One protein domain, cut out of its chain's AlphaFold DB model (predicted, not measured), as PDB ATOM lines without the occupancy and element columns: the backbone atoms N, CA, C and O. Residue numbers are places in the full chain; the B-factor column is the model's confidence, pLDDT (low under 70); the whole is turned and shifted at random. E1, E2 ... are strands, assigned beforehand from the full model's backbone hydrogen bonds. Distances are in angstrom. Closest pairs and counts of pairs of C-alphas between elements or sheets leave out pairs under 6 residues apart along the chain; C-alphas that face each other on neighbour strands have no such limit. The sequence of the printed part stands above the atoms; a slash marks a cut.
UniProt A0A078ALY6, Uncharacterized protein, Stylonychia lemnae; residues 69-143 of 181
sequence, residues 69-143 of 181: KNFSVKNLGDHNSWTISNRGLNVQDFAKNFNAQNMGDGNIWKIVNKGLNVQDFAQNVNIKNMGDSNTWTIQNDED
ATOM      1  N   LYS A  69     -20.772 -19.671 -17.305       87.88
ATOM      2  CA  LYS A  69     -21.711 -20.686 -16.776       87.88
ATOM      3  C   LYS A  69     -22.323 -21.546 -17.887       87.88
ATOM      4  O   LYS A  69     -22.449 -22.755 -17.741       87.88
ATOM      5  N   ASN A  70     -22.717 -20.919 -18.994       90.88
ATOM      6  CA  ASN A  70     -23.314 -21.582 -20.151       90.88
ATOM      7  C   ASN A  70     -22.646 -21.047 -21.415       90.88
ATOM      8  O   ASN A  70     -22.988 -19.961 -21.881       90.88
ATOM      9  N   PHE A  71     -21.696 -21.796 -21.958       90.94
ATOM     10  CA  PHE A  71     -21.079 -21.472 -23.233       90.94
ATOM     11  C   PHE A  71     -21.776 -22.257 -24.344       90.94
ATOM     12  O   PHE A  71     -21.900 -23.479 -24.259       90.94
ATOM     13  N   SER A  72     -22.258 -21.562 -25.373       93.19
ATOM     14  CA  SER A  72     -22.901 -22.178 -26.531       93.19
ATOM     15  C   SER A  72     -22.430 -21.515 -27.812       93.19
ATOM     16  O   SER A  72     -22.485 -20.291 -27.930       93.19
ATOM     17  N   VAL A  73     -21.995 -22.316 -28.779       93.12
ATOM     18  CA  VAL A  73     -21.606 -21.836 -30.105       93.12
ATOM     19  C   VAL A  73     -22.182 -22.742 -31.183       93.12
ATOM     20  O   VAL A  73     -22.231 -23.966 -31.037       93.12
ATOM     21  N   LYS A  74     -22.640 -22.133 -32.274       94.31
ATOM     22  CA  LYS A  74     -23.154 -22.837 -33.445       94.31
ATOM     23  C   LYS A  74     -22.493 -22.283 -34.697       94.31
ATOM     24  O   LYS A  74     -22.624 -21.096 -34.977       94.31
ATOM     25  N   ASN A  75     -21.830 -23.149 -35.451       90.56
ATOM     26  CA  ASN A  75     -21.284 -22.833 -36.761       90.56
ATOM     27  C   ASN A  75     -22.050 -23.580 -37.850       90.56
ATOM     28  O   ASN A  75     -22.253 -24.793 -37.768       90.56
ATOM     29  N   LEU A  76     -22.476 -22.823 -38.856       93.88
ATOM     30  CA  LEU A  76     -23.218 -23.316 -40.013       93.88
ATOM     31  C   LEU A  76     -22.396 -23.289 -41.305       93.88
ATOM     32  O   LEU A  76     -22.847 -23.861 -42.286       93.88
ATOM     33  N   GLY A  77     -21.254 -22.598 -41.322       90.81
ATOM     34  CA  GLY A  77     -20.422 -22.468 -42.516       90.81
ATOM     35  C   GLY A  77     -19.317 -23.519 -42.591       90.81
ATOM     36  O   GLY A  77     -18.988 -24.166 -41.593       90.81
ATOM     37  N   ASP A  78     -18.693 -23.604 -43.761       94.62
ATOM     38  CA  ASP A  78     -17.592 -24.526 -44.050       94.62
ATOM     39  C   ASP A  78     -16.229 -23.834 -43.900       94.62
ATOM     40  O   ASP A  78     -16.121 -22.616 -44.056       94.62
ATOM     41  N   HIS A  79     -15.179 -24.611 -43.629       95.38
ATOM     42  CA  HIS A  79     -13.775 -24.180 -43.599       95.38
ATOM     43  C   HIS A  79     -13.453 -23.030 -42.624       95.38
ATOM     44  O   HIS A  79     -12.500 -22.273 -42.822       95.38
ATOM     45  N   ASN A  80     -14.217 -22.894 -41.540       91.19
ATOM     46  CA  ASN A  80     -13.953 -21.925 -40.481       91.19
ATOM     47  C   ASN A  80     -12.924 -22.459 -39.486       91.19
ATOM     48  O   ASN A  80     -12.888 -23.648 -39.178       91.19
ATOM     49  N   SER A  81     -12.141 -21.553 -38.907       94.12
ATOM     50  CA  SER A  81     -11.204 -21.863 -37.829       94.12
ATOM     51  C   SER A  81     -11.553 -21.050 -36.587       94.12
ATOM     52  O   SER A  81     -11.416 -19.827 -36.581       94.12
ATOM     53  N   TRP A  82     -11.973 -21.729 -35.524       88.00
ATOM     54  CA  TRP A  82     -12.339 -21.126 -34.245       88.00
ATOM     55  C   TRP A  82     -11.308 -21.483 -33.183       88.00
ATOM     56  O   TRP A  82     -10.973 -22.651 -32.990       88.00
ATOM     57  N   THR A  83     -10.808 -20.476 -32.469       91.81
ATOM     58  CA  THR A  83      -9.955 -20.680 -31.295       91.81
ATOM     59  C   THR A  83     -10.491 -19.898 -30.108       91.81
ATOM     60  O   THR A  83     -10.684 -18.689 -30.205       91.81
ATOM     61  N   ILE A  84     -10.706 -20.580 -28.985       88.62
ATOM     62  CA  ILE A  84     -11.150 -19.964 -27.732       88.62
ATOM     63  C   ILE A  84     -10.171 -20.373 -26.635       88.62
ATOM     64  O   ILE A  84      -9.877 -21.555 -26.475       88.62
ATOM     65  N   SER A  85      -9.639 -19.399 -25.896       88.81
ATOM     66  CA  SER A  85      -8.633 -19.647 -24.864       88.81
ATOM     67  C   SER A  85      -9.027 -18.980 -23.553       88.81
ATOM     68  O   SER A  85      -9.234 -17.770 -23.521       88.81
ATOM     69  N   ASN A  86      -9.040 -19.757 -22.473       85.12
ATOM     70  CA  ASN A  86      -9.117 -19.280 -21.098       85.12
ATOM     71  C   ASN A  86      -7.758 -19.509 -20.422       85.12
ATOM     72  O   ASN A  86      -7.233 -20.624 -20.462       85.12
ATOM     73  N   ARG A  87      -7.148 -18.447 -19.882       85.50
ATOM     74  CA  ARG A  87      -5.812 -18.505 -19.269       85.50
ATOM     75  C   ARG A  87      -5.726 -17.709 -17.978       85.50
ATOM     76  O   ARG A  87      -6.201 -16.579 -17.923       85.50
ATOM     77  N   GLY A  88      -5.046 -18.261 -16.976       77.81
ATOM     78  CA  GLY A  88      -4.853 -17.608 -15.681       77.81
ATOM     79  C   GLY A  88      -3.923 -18.383 -14.749       77.81
ATOM     80  O   GLY A  88      -3.477 -19.475 -15.071       77.81
ATOM     81  N   LEU A  89      -3.610 -17.813 -13.583       75.56
ATOM     82  CA  LEU A  89      -2.805 -18.507 -12.565       75.56
ATOM     83  C   LEU A  89      -3.602 -19.645 -11.916       75.56
ATOM     84  O   LEU A  89      -3.113 -20.762 -11.825       75.56
ATOM     85  N   ASN A  90      -4.841 -19.361 -11.515       78.06
ATOM     86  CA  ASN A  90      -5.787 -20.345 -10.997       78.06
ATOM     87  C   ASN A  90      -7.022 -20.301 -11.885       78.06
ATOM     88  O   ASN A  90      -7.789 -19.333 -11.824       78.06
ATOM     89  N   VAL A  91      -7.171 -21.311 -12.728       77.12
ATOM     90  CA  VAL A  91      -8.256 -21.415 -13.694       77.12
ATOM     91  C   VAL A  91      -9.197 -22.507 -13.202       77.12
ATOM     92  O   VAL A  91      -8.787 -23.649 -13.020       77.12
ATOM     93  N   GLN A  92     -10.447 -22.149 -12.913       83.06
ATOM     94  CA  GLN A  92     -11.485 -23.151 -12.649       83.06
ATOM     95  C   GLN A  92     -11.951 -23.780 -13.970       83.06
ATOM     96  O   GLN A  92     -11.211 -23.802 -14.960       83.06
ATOM     97  N   ASP A  93     -13.180 -24.280 -13.993       81.88
ATOM     98  CA  ASP A  93     -13.770 -24.855 -15.186       81.88
ATOM     99  C   ASP A  93     -13.786 -23.829 -16.335       81.88
ATOM    100  O   ASP A  93     -14.065 -22.642 -16.146       81.88
ATOM    101  N   PHE A  94     -13.511 -24.259 -17.568       84.44
ATOM    102  CA  PHE A  94     -13.745 -23.412 -18.744       84.44
ATOM    103  C   PHE A  94     -15.223 -23.007 -18.819       84.44
ATOM    104  O   PHE A  94     -15.557 -21.845 -19.058       84.44
ATOM    105  N   ALA A  95     -16.132 -23.955 -18.598       86.88
ATOM    106  CA  ALA A  95     -17.538 -23.632 -18.431       86.88
ATOM    107  C   ALA A  95     -18.275 -24.669 -17.591       86.88
ATOM    108  O   ALA A  95     -17.989 -25.853 -17.681       86.88
ATOM    109  N   LYS A  96     -19.331 -24.275 -16.875       87.50
ATOM    110  CA  LYS A  96     -20.198 -25.274 -16.230       87.50
ATOM    111  C   LYS A  96     -20.941 -26.130 -17.266       87.50
ATOM    112  O   LYS A  96     -20.976 -27.353 -17.162       87.50
ATOM    113  N   ASN A  97     -21.517 -25.490 -18.285       87.81
ATOM    114  CA  ASN A  97     -22.154 -26.156 -19.420       87.81
ATOM    115  C   ASN A  97     -21.539 -25.662 -20.730       87.81
ATOM    116  O   ASN A  97     -21.690 -24.493 -21.088       87.81
ATOM    117  N   PHE A  98     -20.900 -26.563 -21.466       90.69
ATOM    118  CA  PHE A  98     -20.302 -26.305 -22.765       90.69
ATOM    119  C   PHE A  98     -21.111 -26.989 -23.872       90.69
ATOM    120  O   PHE A  98     -21.274 -28.210 -23.880       90.69
ATOM    121  N   ASN A  99     -21.606 -26.202 -24.825       90.81
ATOM    122  CA  ASN A  99     -22.333 -26.680 -25.993       90.81
ATOM    123  C   ASN A  99     -21.670 -26.162 -27.270       90.81
ATOM    124  O   ASN A  99     -21.519 -24.955 -27.455       90.81
ATOM    125  N   ALA A 100     -21.329 -27.056 -28.189       90.25
ATOM    126  CA  ALA A 100     -20.841 -26.666 -29.502       90.25
ATOM    127  C   ALA A 100     -21.546 -27.466 -30.592       90.25
ATOM    128  O   ALA A 100     -21.695 -28.683 -30.499       90.25
ATOM    129  N   GLN A 101     -22.008 -26.771 -31.625       91.62
ATOM    130  CA  GLN A 101     -22.634 -27.376 -32.792       91.62
ATOM    131  C   GLN A 101     -21.909 -26.916 -34.046       91.62
ATOM    132  O   GLN A 101     -21.788 -25.719 -34.291       91.62
ATOM    133  N   ASN A 102     -21.469 -27.864 -34.857       87.88
ATOM    134  CA  ASN A 102     -20.841 -27.599 -36.136       87.88
ATOM    135  C   ASN A 102     -21.578 -28.375 -37.220       87.88
ATOM    136  O   ASN A 102     -21.648 -29.603 -37.162       87.88
ATOM    137  N   MET A 103     -22.176 -27.646 -38.157       89.06
ATOM    138  CA  MET A 103     -22.998 -28.212 -39.228       89.06
ATOM    139  C   MET A 103     -22.328 -28.161 -40.599       89.06
ATOM    140  O   MET A 103     -22.814 -28.841 -41.489       89.06
ATOM    141  N   GLY A 104     -21.266 -27.366 -40.760       85.62
ATOM    142  CA  GLY A 104     -20.508 -27.289 -42.007       85.62
ATOM    143  C   GLY A 104     -19.284 -28.203 -42.025       85.62
ATOM    144  O   GLY A 104     -18.915 -28.804 -41.007       85.62
ATOM    145  N   ASP A 105     -18.617 -28.238 -43.169       86.06
ATOM    146  CA  ASP A 105     -17.517 -29.149 -43.483       86.06
ATOM    147  C   ASP A 105     -16.144 -28.475 -43.348       86.06
ATOM    148  O   ASP A 105     -16.010 -27.260 -43.491       86.06
ATOM    149  N   GLY A 106     -15.091 -29.248 -43.073       87.56
ATOM    150  CA  GLY A 106     -13.705 -28.757 -43.101       87.56
ATOM    151  C   GLY A 106     -13.342 -27.725 -42.022       87.56
ATOM    152  O   GLY A 106     -12.354 -27.007 -42.165       87.56
ATOM    153  N   ASN A 107     -14.130 -27.604 -40.952       86.00
ATOM    154  CA  ASN A 107     -13.902 -26.635 -39.880       86.00
ATOM    155  C   ASN A 107     -12.865 -27.131 -38.861       86.00
ATOM    156  O   ASN A 107     -12.770 -28.322 -38.563       86.00
ATOM    157  N   ILE A 108     -12.139 -26.195 -38.251       90.00
ATOM    158  CA  ILE A 108     -11.158 -26.449 -37.193       90.00
ATOM    159  C   ILE A 108     -11.608 -25.740 -35.919       90.00
ATOM    160  O   ILE A 108     -11.802 -24.526 -35.894       90.00
ATOM    161  N   TRP A 109     -11.731 -26.497 -34.837       89.94
ATOM    162  CA  TRP A 109     -12.084 -26.003 -33.516       89.94
ATOM    163  C   TRP A 109     -10.955 -26.267 -32.545       89.94
ATOM    164  O   TRP A 109     -10.551 -27.413 -32.352       89.94
ATOM    165  N   LYS A 110     -10.476 -25.212 -31.893       92.44
ATOM    166  CA  LYS A 110      -9.475 -25.305 -30.838       92.44
ATOM    167  C   LYS A 110      -9.953 -24.589 -29.587       92.44
ATOM    168  O   LYS A 110     -10.199 -23.387 -29.601       92.44
ATOM    169  N   ILE A 111     -10.055 -25.312 -28.484       89.00
ATOM    170  CA  ILE A 111     -10.469 -24.753 -27.202       89.00
ATOM    171  C   ILE A 111      -9.404 -25.096 -26.181       89.00
ATOM    172  O   ILE A 111      -9.009 -26.252 -26.058       89.00
ATOM    173  N   VAL A 112      -8.903 -24.078 -25.495       88.00
ATOM    174  CA  VAL A 112      -7.777 -24.211 -24.576       88.00
ATOM    175  C   VAL A 112      -8.160 -23.616 -23.232       88.00
ATOM    176  O   VAL A 112      -8.452 -22.426 -23.144       88.00
ATOM    177  N   ASN A 113      -8.115 -24.427 -22.188       87.75
ATOM    178  CA  ASN A 113      -8.178 -24.009 -20.796       87.75
ATOM    179  C   ASN A 113      -6.805 -24.284 -20.177       87.75
ATOM    180  O   ASN A 113      -6.329 -25.416 -20.234       87.75
ATOM    181  N   LYS A 114      -6.106 -23.247 -19.711       88.31
ATOM    182  CA  LYS A 114      -4.690 -23.384 -19.353       88.31
ATOM    183  C   LYS A 114      -4.257 -22.466 -18.210       88.31
ATOM    184  O   LYS A 114      -4.516 -21.266 -18.261       88.31
ATOM    185  N   GLY A 115      -3.540 -22.987 -17.222       84.19
ATOM    186  CA  GLY A 115      -3.088 -22.215 -16.058       84.19
ATOM    187  C   GLY A 115      -2.205 -23.010 -15.106       84.19
ATOM    188  O   GLY A 115      -2.013 -24.191 -15.330       84.19
ATOM    189  N   LEU A 116      -1.657 -22.395 -14.050       80.75
ATOM    190  CA  LEU A 116      -0.783 -23.122 -13.106       80.75
ATOM    191  C   LEU A 116      -1.545 -24.169 -12.289       80.75
ATOM    192  O   LEU A 116      -1.003 -25.222 -11.986       80.75
ATOM    193  N   ASN A 117      -2.792 -23.858 -11.940       79.19
ATOM    194  CA  ASN A 117      -3.743 -24.798 -11.361       79.19
ATOM    195  C   ASN A 117      -4.998 -24.758 -12.229       79.19
ATOM    196  O   ASN A 117      -5.633 -23.696 -12.317       79.19
ATOM    197  N   VAL A 118      -5.334 -25.874 -12.870       81.94
ATOM    198  CA  VAL A 118      -6.505 -25.989 -13.744       81.94
ATOM    199  C   VAL A 118      -7.404 -27.078 -13.191       81.94
ATOM    200  O   VAL A 118      -6.959 -28.193 -12.951       81.94
ATOM    201  N   GLN A 119      -8.674 -26.753 -12.967       85.31
ATOM    202  CA  GLN A 119      -9.659 -27.773 -12.601       85.31
ATOM    203  C   GLN A 119     -10.140 -28.531 -13.847       85.31
ATOM    204  O   GLN A 119      -9.358 -28.852 -14.746       85.31
ATOM    205  N   ASP A 120     -11.428 -28.847 -13.913       82.25
ATOM    206  CA  ASP A 120     -11.983 -29.564 -15.043       82.25
ATOM    207  C   ASP A 120     -12.080 -28.638 -16.262       82.25
ATOM    208  O   ASP A 120     -11.966 -27.416 -16.183       82.25
ATOM    209  N   PHE A 121     -12.291 -29.206 -17.445       83.00
ATOM    210  CA  PHE A 121     -12.658 -28.384 -18.594       83.00
ATOM    211  C   PHE A 121     -14.101 -27.881 -18.438       83.00
ATOM    212  O   PHE A 121     -14.367 -26.692 -18.547       83.00
ATOM    213  N   ALA A 122     -15.055 -28.777 -18.184       87.50
ATOM    214  CA  ALA A 122     -16.451 -28.419 -17.965       87.50
ATOM    215  C   ALA A 122     -17.220 -29.555 -17.286       87.50
ATOM    216  O   ALA A 122     -16.921 -30.723 -17.527       87.50
ATOM    217  N   GLN A 123     -18.265 -29.226 -16.521       86.62
ATOM    218  CA  GLN A 123     -19.110 -30.238 -15.863       86.62
ATOM    219  C   GLN A 123     -20.013 -30.971 -16.860       86.62
ATOM    220  O   GLN A 123     -20.195 -32.181 -16.761       86.62
ATOM    221  N   ASN A 124     -20.575 -30.248 -17.832       86.94
ATOM    222  CA  ASN A 124     -21.377 -30.828 -18.906       86.94
ATOM    223  C   ASN A 124     -20.836 -30.386 -20.264       86.94
ATOM    224  O   ASN A 124     -20.789 -29.191 -20.553       86.94
ATOM    225  N   VAL A 125     -20.482 -31.350 -21.115       88.00
ATOM    226  CA  VAL A 125     -19.956 -31.115 -22.466       88.00
ATOM    227  C   VAL A 125     -20.876 -31.772 -23.483       88.00
ATOM    228  O   VAL A 125     -21.135 -32.972 -23.424       88.00
ATOM    229  N   ASN A 126     -21.350 -30.988 -24.444       88.88
ATOM    230  CA  ASN A 126     -22.171 -31.459 -25.550       88.88
ATOM    231  C   ASN A 126     -21.630 -30.894 -26.862       88.88
ATOM    232  O   ASN A 126     -21.753 -29.701 -27.143       88.88
ATOM    233  N   ILE A 127     -21.034 -31.763 -27.671       89.88
ATOM    234  CA  ILE A 127     -20.462 -31.403 -28.966       89.88
ATOM    235  C   ILE A 127     -21.202 -32.186 -30.035       89.88
ATOM    236  O   ILE A 127     -21.227 -33.414 -30.015       89.88
ATOM    237  N   LYS A 128     -21.806 -31.466 -30.977       84.94
ATOM    238  CA  LYS A 128     -22.455 -32.047 -32.150       84.94
ATOM    239  C   LYS A 128     -21.691 -31.630 -33.387       84.94
ATOM    240  O   LYS A 128     -21.719 -30.464 -33.771       84.94
ATOM    241  N   ASN A 129     -21.041 -32.598 -34.014       85.25
ATOM    242  CA  ASN A 129     -20.442 -32.442 -35.325       85.25
ATOM    243  C   ASN A 129     -21.323 -33.159 -36.349       85.25
ATOM    244  O   ASN A 129     -21.485 -34.372 -36.255       85.25
ATOM    245  N   MET A 130     -21.921 -32.408 -37.269       86.56
ATOM    246  CA  MET A 130     -22.843 -32.936 -38.282       86.56
ATOM    247  C   MET A 130     -22.318 -32.788 -39.715       86.56
ATOM    248  O   MET A 130     -22.918 -33.373 -40.605       86.56
ATOM    249  N   GLY A 131     -21.230 -32.039 -39.924       81.75
ATOM    250  CA  GLY A 131     -20.520 -31.975 -41.204       81.75
ATOM    251  C   GLY A 131     -19.273 -32.866 -41.245       81.75
ATOM    252  O   GLY A 131     -18.818 -33.393 -40.214       81.75
ATOM    253  N   ASP A 132     -18.671 -32.952 -42.421       82.75
ATOM    254  CA  ASP A 132     -17.536 -33.808 -42.753       82.75
ATOM    255  C   ASP A 132     -16.179 -33.110 -42.568       82.75
ATOM    256  O   ASP A 132     -16.051 -31.889 -42.586       82.75
ATOM    257  N   SER A 133     -15.117 -33.904 -42.392       93.44
ATOM    258  CA  SER A 133     -13.718 -33.427 -42.344       93.44
ATOM    259  C   SER A 133     -13.424 -32.333 -41.302       93.44
ATOM    260  O   SER A 133     -12.521 -31.517 -41.472       93.44
ATOM    261  N   ASN A 134     -14.174 -32.314 -40.202       86.00
ATOM    262  CA  ASN A 134     -13.990 -31.345 -39.128       86.00
ATOM    263  C   ASN A 134     -12.935 -31.813 -38.116       86.00
ATOM    264  O   ASN A 134     -12.895 -32.982 -37.735       86.00
ATOM    265  N   THR A 135     -12.117 -30.884 -37.625       89.94
ATOM    266  CA  THR A 135     -11.117 -31.133 -36.578       89.94
ATOM    267  C   THR A 135     -11.529 -30.458 -35.279       89.94
ATOM    268  O   THR A 135     -11.817 -29.264 -35.260       89.94
ATOM    269  N   TRP A 136     -11.498 -31.207 -34.177       91.00
ATOM    270  CA  TRP A 136     -11.746 -30.692 -32.831       91.00
ATOM    271  C   TRP A 136     -10.535 -30.935 -31.941       91.00
ATOM    272  O   TRP A 136     -10.004 -32.040 -31.870       91.00
ATOM    273  N   THR A 137     -10.096 -29.894 -31.248       91.69
ATOM    274  CA  THR A 137      -9.006 -29.930 -30.278       91.69
ATOM    275  C   THR A 137      -9.482 -29.257 -29.001       91.69
ATOM    276  O   THR A 137      -9.826 -28.076 -29.012       91.69
ATOM    277  N   ILE A 138      -9.486 -30.003 -27.900       90.62
ATOM    278  CA  ILE A 138      -9.778 -29.490 -26.559       90.62
ATOM    279  C   ILE A 138      -8.554 -29.773 -25.700       90.62
ATOM    280  O   ILE A 138      -8.112 -30.916 -25.619       90.62
ATOM    281  N   GLN A 139      -7.992 -28.725 -25.111       89.69
ATOM    282  CA  GLN A 139      -6.818 -28.789 -24.247       89.69
ATOM    283  C   GLN A 139      -7.195 -28.233 -22.877       89.69
ATOM    284  O   GLN A 139      -7.783 -27.154 -22.797       89.69
ATOM    285  N   ASN A 140      -6.874 -28.980 -21.826       89.25
ATOM    286  CA  ASN A 140      -7.090 -28.602 -20.433       89.25
ATOM    287  C   ASN A 140      -5.776 -28.849 -19.693       89.25
ATOM    288  O   ASN A 140      -5.574 -29.921 -19.128       89.25
ATOM    289  N   ASP A 141      -4.856 -27.896 -19.818       88.06
ATOM    290  CA  ASP A 141      -3.446 -28.103 -19.500       88.06
ATOM    291  C   ASP A 141      -3.058 -27.318 -18.245       88.06
ATOM    292  O   ASP A 141      -3.139 -26.086 -18.225       88.06
ATOM    293  N   GLU A 142      -2.550 -28.016 -17.234       86.25
ATOM    294  CA  GLU A 142      -1.814 -27.369 -16.153       86.25
ATOM    295  C   GLU A 142      -0.413 -26.977 -16.644       86.25
ATOM    296  O   GLU A 142       0.373 -27.808 -17.105       86.25
ATOM    297  N   ASP A 143      -0.093 -25.687 -16.565       82.31
ATOM    298  CA  ASP A 143       1.273 -25.208 -16.672       82.31
ATOM    299  C   ASP A 143       2.030 -25.721 -15.455       82.31
ATOM    300  O   ASP A 143       1.800 -25.275 -14.331       82.31
TER     301      ASP A 143
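This is residues 69 to 143 of the 181 residues of an uncharacterized protein of Stylonychia lemnae (UniProt A0A078ALY6). The chain winds in stacked turns, a short solenoid with two parallel three-stranded walls, E1 E3 E5 and E2 E4 E6. The printed part has 75 residues and six strands, E1 to E6, with no named helix: all strand. It is compact, radius of gyration of the C-alphas 12.8 A, and spans 35 by 20 by 12 A.

E1, residues 69 to 75, begins at C-alpha 69 (-21.711, -20.686, -16.776). E2, residues 81 to 91, 24.3 A long, bends by 97 degrees at 88. E3 is 95 to 102. E4, 108 to 118, 23.9 A, bends by 99 degrees at 115. E5 is 122 to 129. E6, 135 to 142, ends at C-alpha 142 (-1.814, -27.369, -16.153).

Within hydrogen-bond range at 2.8 A are N 71 and O 97 of E1 and E3, N 98 and O 124 of E3 and E5, N 82 and O 108 of E2 and E4, and N 109 and O 135 of E4 and E6. E1 and E2 are apart.

The five links are tight. The printed part has no cut; no printed residue is under 70 in pLDDT.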